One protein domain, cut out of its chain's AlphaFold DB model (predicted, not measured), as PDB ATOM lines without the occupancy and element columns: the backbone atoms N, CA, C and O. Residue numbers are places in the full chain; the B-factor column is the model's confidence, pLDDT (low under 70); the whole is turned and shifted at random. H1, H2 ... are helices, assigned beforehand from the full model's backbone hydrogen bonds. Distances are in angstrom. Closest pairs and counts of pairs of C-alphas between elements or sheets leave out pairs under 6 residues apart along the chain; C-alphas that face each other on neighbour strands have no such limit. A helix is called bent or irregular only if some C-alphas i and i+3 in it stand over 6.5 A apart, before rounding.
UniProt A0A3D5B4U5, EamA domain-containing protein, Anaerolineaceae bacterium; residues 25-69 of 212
ATOM      1  N   MET A  25     301.605 139.743 390.602       79.25
ATOM      2  CA  MET A  25     300.960 138.782 391.496       79.25
ATOM      3  C   MET A  25     300.280 137.663 390.707       79.25
ATOM      4  O   MET A  25     300.484 136.491 391.022       79.25
ATOM      5  N   SER A  26     299.507 138.010 389.675       73.56
ATOM      6  CA  SER A  26     298.823 137.037 388.822       73.56
ATOM      7  C   SER A  26     299.826 136.110 388.131       73.56
ATOM      8  O   SER A  26     299.774 134.891 388.323       73.56
ATOM      9  N   LEU A  27     300.823 136.681 387.448       84.38
ATOM     10  CA  LEU A  27     301.891 135.932 386.787       84.38
ATOM     11  C   LEU A  27     302.647 135.040 387.780       84.38
ATOM     12  O   LEU A  27     302.863 133.858 387.514       84.38
ATOM     13  N   GLY A  28     302.969 135.573 388.960       82.94
ATOM     14  CA  GLY A  28     303.631 134.837 390.033       82.94
ATOM     15  C   GLY A  28     302.844 133.606 390.476       82.94
ATOM     16  O   GLY A  28     303.440 132.552 390.696       82.94
ATOM     17  N   THR A  29     301.511 133.686 390.567       76.19
ATOM     18  CA  THR A  29     300.688 132.516 390.931       76.19
ATOM     19  C   THR A  29     300.664 131.436 389.854       76.19
ATOM     20  O   THR A  29     300.718 130.252 390.192       76.19
ATOM     21  N   VAL A  30     300.629 131.822 388.576       76.88
ATOM     22  CA  VAL A  30     300.665 130.878 387.449       76.88
ATOM     23  C   VAL A  30     302.023 130.183 387.387       76.88
ATOM     24  O   VAL A  30     302.082 128.955 387.354       76.88
ATOM     25  N   LEU A  31     303.111 130.949 387.472       79.56
ATOM     26  CA  LEU A  31     304.470 130.412 387.431       79.56
ATOM     27  C   LEU A  31     304.753 129.491 388.627       79.56
ATOM     28  O   LEU A  31     305.347 128.428 388.469       79.56
ATOM     29  N   SER A  32     304.252 129.856 389.814       77.06
ATOM     30  CA  SER A  32     304.343 129.007 391.009       77.06
ATOM     31  C   SER A  32     303.655 127.660 390.797       77.06
ATOM     32  O   SER A  32     304.202 126.643 391.201       77.06
ATOM     33  N   LYS A  33     302.472 127.634 390.163       68.62
ATOM     34  CA  LYS A  33     301.744 126.383 389.891       68.62
ATOM     35  C   LYS A  33     302.511 125.446 388.962       68.62
ATOM     36  O   LYS A  33     302.501 124.249 389.208       68.62
ATOM     37  N   ILE A  34     303.159 125.988 387.931       82.88
ATOM     38  CA  ILE A  34     303.982 125.198 387.006       82.88
ATOM     39  C   ILE A  34     305.170 124.596 387.766       82.88
ATOM     40  O   ILE A  34     305.383 123.395 387.718       82.88
ATOM     41  N   LEU A  35     305.877 125.405 388.561       80.69
ATOM     42  CA  LEU A  35     307.026 124.941 389.351       80.69
ATOM     43  C   LEU A  35     306.649 123.930 390.444       80.69
ATOM     44  O   LEU A  35     307.438 123.051 390.770       80.69
ATOM     45  N   LEU A  36     305.445 124.047 391.007       77.19
ATOM     46  CA  LEU A  36     304.903 123.107 391.991       77.19
ATOM     47  C   LEU A  36     304.563 121.732 391.392       77.19
ATOM     48  O   LEU A  36     304.385 120.793 392.162       77.19
ATOM     49  N   ALA A  37     304.452 121.605 390.064       77.56
ATOM     50  CA  ALA A  37     304.262 120.307 389.414       77.56
ATOM     51  C   ALA A  37     305.549 119.462 389.438       77.56
ATOM     52  O   ALA A  37     305.473 118.244 389.571       77.56
ATOM     53  N   ASP A  38     306.710 120.121 389.383       84.50
ATOM     54  CA  ASP A  38     308.021 119.466 389.303       84.50
ATOM     55  C   ASP A  38     308.774 119.451 390.646       84.50
ATOM     56  O   ASP A  38     309.679 118.641 390.855       84.50
ATOM     57  N   ILE A  39     308.434 120.355 391.572       84.06
ATOM     58  CA  ILE A  39     309.181 120.588 392.817       84.06
ATOM     59  C   ILE A  39     308.246 120.512 394.026       84.06
ATOM     60  O   ILE A  39     307.133 121.039 394.012       84.06
ATOM     61  N   SER A  40     308.730 119.927 395.130       79.88
ATOM     62  CA  SER A  40     307.965 119.878 396.380       79.88
ATOM     63  C   SER A  40     307.558 121.288 396.868       79.88
ATOM     64  O   SER A  40     308.366 122.228 396.798       79.88
ATOM     65  N   PRO A  41     306.348 121.458 397.441       72.25
ATOM     66  CA  PRO A  41     305.883 122.755 397.939       72.25
ATOM     67  C   PRO A  41     306.815 123.391 398.971       72.25
ATOM     68  O   PRO A  41     306.962 124.615 399.020       72.25
ATOM     69  N   PHE A  42     307.476 122.565 399.781       75.88
ATOM     70  CA  PHE A  42     308.419 123.024 400.791       75.88
ATOM     71  C   PHE A  42     309.677 123.617 400.147       75.88
ATOM     72  O   PHE A  42     310.048 124.753 400.447       75.88
ATOM     73  N   THR A  43     310.289 122.904 399.199       79.81
ATOM     74  CA  THR A  43     311.491 123.374 398.491       79.81
ATOM     75  C   THR A  43     311.220 124.672 397.731       79.81
ATOM     76  O   THR A  43     312.031 125.603 397.780       79.81
ATOM     77  N   PHE A  44     310.052 124.785 397.093       80.38
ATOM     78  CA  PHE A  44     309.633 126.010 396.411       80.38
ATOM     79  C   PHE A  44     309.547 127.209 397.375       80.38
ATOM     80  O   PHE A  44     310.023 128.313 397.080       80.38
ATOM     81  N   VAL A  45     308.981 126.997 398.565       76.88
ATOM     82  CA  VAL A  45     308.828 128.032 399.593       76.88
ATOM     83  C   VAL A  45     310.173 128.558 400.093       76.88
ATOM     84  O   VAL A  45     310.328 129.779 400.184       76.88
ATOM     85  N   TRP A  46     311.127 127.674 400.391       79.94
ATOM     86  CA  TRP A  46     312.450 128.068 400.885       79.94
ATOM     87  C   TRP A  46     313.302 128.726 399.804       79.94
ATOM     88  O   TRP A  46     313.941 129.743 400.064       79.94
ATOM     89  N   THR A  47     313.248 128.212 398.575       81.62
ATOM     90  CA  THR A  47     314.015 128.764 397.448       81.62
ATOM     91  C   THR A  47     313.528 130.162 397.076       81.62
ATOM     92  O   THR A  47     314.330 131.086 396.959       81.62
ATOM     93  N   SER A  48     312.209 130.361 396.966       81.81
ATOM     94  CA  SER A  48     311.632 131.688 396.694       81.81
ATOM     95  C   SER A  48     311.943 132.701 397.801       81.81
ATOM     96  O   SER A  48     312.168 133.876 397.519       81.81
ATOM     97  N   MET A  49     312.009 132.252 399.058       78.44
ATOM     98  CA  MET A  49     312.411 133.096 400.182       78.44
ATOM     99  C   MET A  49     313.898 133.453 400.123       78.44
ATOM    100  O   MET A  49     314.235 134.623 400.280       78.44
ATOM    101  N   GLY A  50     314.772 132.475 399.879       84.19
ATOM    102  CA  GLY A  50     316.205 132.707 399.703       84.19
ATOM    103  C   GLY A  50     316.469 133.706 398.581       84.19
ATOM    104  O   GLY A  50     317.166 134.695 398.792       84.19
ATOM    105  N   ALA A  51     315.812 133.520 397.434       85.38
ATOM    106  CA  ALA A  51     315.869 134.461 396.322       85.38
ATOM    107  C   ALA A  51     315.389 135.863 396.733       85.38
ATOM    108  O   ALA A  51     316.082 136.844 396.478       85.38
ATOM    109  N   GLY A  52     314.253 135.973 397.430       84.62
ATOM    110  CA  GLY A  52     313.737 137.255 397.921       84.62
ATOM    111  C   GLY A  52     314.675 137.955 398.910       84.62
ATOM    112  O   GLY A  52     314.868 139.165 398.812       84.62
ATOM    113  N   MET A  53     315.296 137.204 399.827       82.19
ATOM    114  CA  MET A  53     316.288 137.736 400.766       82.19
ATOM    115  C   MET A  53     317.526 138.244 400.036       82.19
ATOM    116  O   MET A  53     317.962 139.359 400.302       82.19
ATOM    117  N   ILE A  54     318.058 137.469 399.088       87.75
ATOM    118  CA  ILE A  54     319.224 137.871 398.295       87.75
ATOM    119  C   ILE A  54     318.901 139.132 397.494       87.75
ATOM    120  O   ILE A  54     319.649 140.101 397.575       87.75
ATOM    121  N   VAL A  55     317.768 139.164 396.787       87.50
ATOM    122  CA  VAL A  55     317.353 140.330 395.992       87.50
ATOM    123  C   VAL A  55     317.186 141.565 396.873       87.50
ATOM    124  O   VAL A  55     317.691 142.626 396.518       87.50
ATOM    125  N   MET A  56     316.540 141.447 398.036       80.88
ATOM    126  CA  MET A  56     316.391 142.570 398.969       80.88
ATOM    127  C   MET A  56     317.726 143.015 399.571       80.88
ATOM    128  O   MET A  56     317.972 144.213 399.674       80.88
ATOM    129  N   CYS A  57     318.610 142.086 399.936       82.31
ATOM    130  CA  CYS A  57     319.951 142.419 400.412       82.31
ATOM    131  C   CYS A  57     320.757 143.147 399.332       82.31
ATOM    132  O   CYS A  57     321.348 144.188 399.616       82.31
ATOM    133  N   VAL A  58     320.748 142.650 398.095       85.00
ATOM    134  CA  VAL A  58     321.419 143.293 396.956       85.00
ATOM    135  C   VAL A  58     320.808 144.666 396.687       85.00
ATOM    136  O   VAL A  58     321.537 145.641 396.538       85.00
ATOM    137  N   TYR A  59     319.483 144.790 396.697       84.00
ATOM    138  CA  TYR A  59     318.814 146.071 396.496       84.00
ATOM    139  C   TYR A  59     319.201 147.098 397.573       84.00
ATOM    140  O   TYR A  59     319.616 148.212 397.248       84.00
ATOM    141  N   THR A  60     319.129 146.725 398.852       81.81
ATOM    142  CA  THR A  60     319.423 147.635 399.968       81.81
ATOM    143  C   THR A  60     320.903 148.012 400.040       81.81
ATOM    144  O   THR A  60     321.220 149.187 400.235       81.81
ATOM    145  N   PHE A  61     321.816 147.052 399.862       80.25
ATOM    146  CA  PHE A  61     323.252 147.288 400.046       80.25
ATOM    147  C   PHE A  61     323.987 147.712 398.772       80.25
ATOM    148  O   PHE A  61     324.874 148.556 398.858       80.25
ATOM    149  N   ALA A  62     323.634 147.167 397.604       79.94
ATOM    150  CA  ALA A  62     324.341 147.454 396.355       79.94
ATOM    151  C   ALA A  62     323.732 148.635 395.586       79.94
ATOM    152  O   ALA A  62     324.476 149.452 395.053       79.94
ATOM    153  N   ILE A  63     322.397 148.742 395.529       78.44
ATOM    154  CA  ILE A  63     321.725 149.793 394.740       78.44
ATOM    155  C   ILE A  63     321.492 151.040 395.588       78.44
ATOM    156  O   ILE A  63     321.862 152.142 395.193       78.44
ATOM    157  N   LYS A  64     320.873 150.875 396.760       76.62
ATOM    158  CA  LYS A  64     320.490 152.008 397.612       76.62
ATOM    159  C   LYS A  64     321.628 152.500 398.514       76.62
ATOM    160  O   LYS A  64     321.541 153.609 399.031       76.62
ATOM    161  N   MET A  65     322.674 151.680 398.687       77.06
ATOM    162  CA  MET A  65     323.845 151.930 399.541       77.06
ATOM    163  C   MET A  65     323.477 152.463 400.936       77.06
ATOM    164  O   MET A  65     324.180 153.295 401.510       77.06
ATOM    165  N   GLU A  66     322.356 152.004 401.496       69.88
ATOM    166  CA  GLU A  66     321.920 152.477 402.806       69.88
ATOM    167  C   GLU A  66     322.767 151.808 403.899       69.88
ATOM    168  O   GLU A  66     322.857 150.575 403.954       69.88
ATOM    169  N   PRO A  67     323.410 152.586 404.790       68.75
ATOM    170  CA  PRO A  67     324.187 152.011 405.873       68.75
ATOM    171  C   PRO A  67     323.250 151.284 406.840       68.75
ATOM    172  O   PRO A  67     322.190 151.797 407.203       68.75
ATOM    173  N   ILE A  68     323.673 150.103 407.307       68.00
ATOM    174  CA  ILE A  68     322.940 149.346 408.330       68.00
ATOM    175  C   ILE A  68     322.646 150.296 409.501       68.00
ATOM    176  O   ILE A  68     323.583 150.928 410.000       68.00
ATOM    177  N   PRO A  69     321.389 150.420 409.961       63.94
ATOM    178  CA  PRO A  69     321.036 151.322 411.048       63.94
ATOM    179  C   PRO A  69     321.713 150.885 412.359       63.94
ATOM    180  O   PRO A  69     321.181 150.097 413.141       63.94
TER     181      PRO A  69
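What this domain is: This is residues 25 to 69 of the 212 residues of the protein "EamA domain-containing protein" of Anaerolineaceae bacterium (UniProt A0A3D5B4U5). Two helices meet near their ends as an open V: the long arm is H2, the shorter arm is H1, and the two-residue link between them makes the corner. A short tail, residues 64 to 69, turns aside at the far end of H2. The printed part has 45 residues with two named helices, H1 then H2 along the chain, and no named strand; the class is all helix. The whole is only just loose, close to extended, with a radius of gyration of the C-alphas of 14.0 A, and it is elongated, spanning 41 by 21 by 13 A.

How they stand to each other: The longest helix is H2, residues 41 to 63. H1, residues 25 to 38, is close to it but not clearly touching, with 2 pairs of C-alphas within 8 A. Their closest C-alphas are those of Leu 36 and Phe 44, 7.1 A apart. The two helices run opposite ways at a steep tilt of 47 degrees, and their centres are 16.8 A apart. Residues 25 to 31 of H1 and residues 49 to 59 of H2 stand free, as do residues 61 to 67, of which 61 to 63 belong to H2. In H2 every O i to N i+4 pair is within hydrogen-bond range; in H1 9 of 10 are.

Where its parts are: H2 runs 31.5 A from C-alpha 41 at (305.883, 122.755, 397.939) to C-alpha 63 at (321.725, 149.793, 394.740). It is neither bent nor irregular, but only just: C-alphas 60 and 63 are 6.1 A apart. H1 begins with C-alpha 25 at (300.960, 138.782, 391.496) and measures 20.7 A from first to last C-alpha.

The domain as a whole: The two C-alphas farthest apart are those of Ala 37 and Pro 69, at 41.4 A. The printed part has no cut, and the link from H1 to H2 is tight. The mean pLDDT of the printed part is 79.1; residue 33 and residues 66 to 69 are under 70.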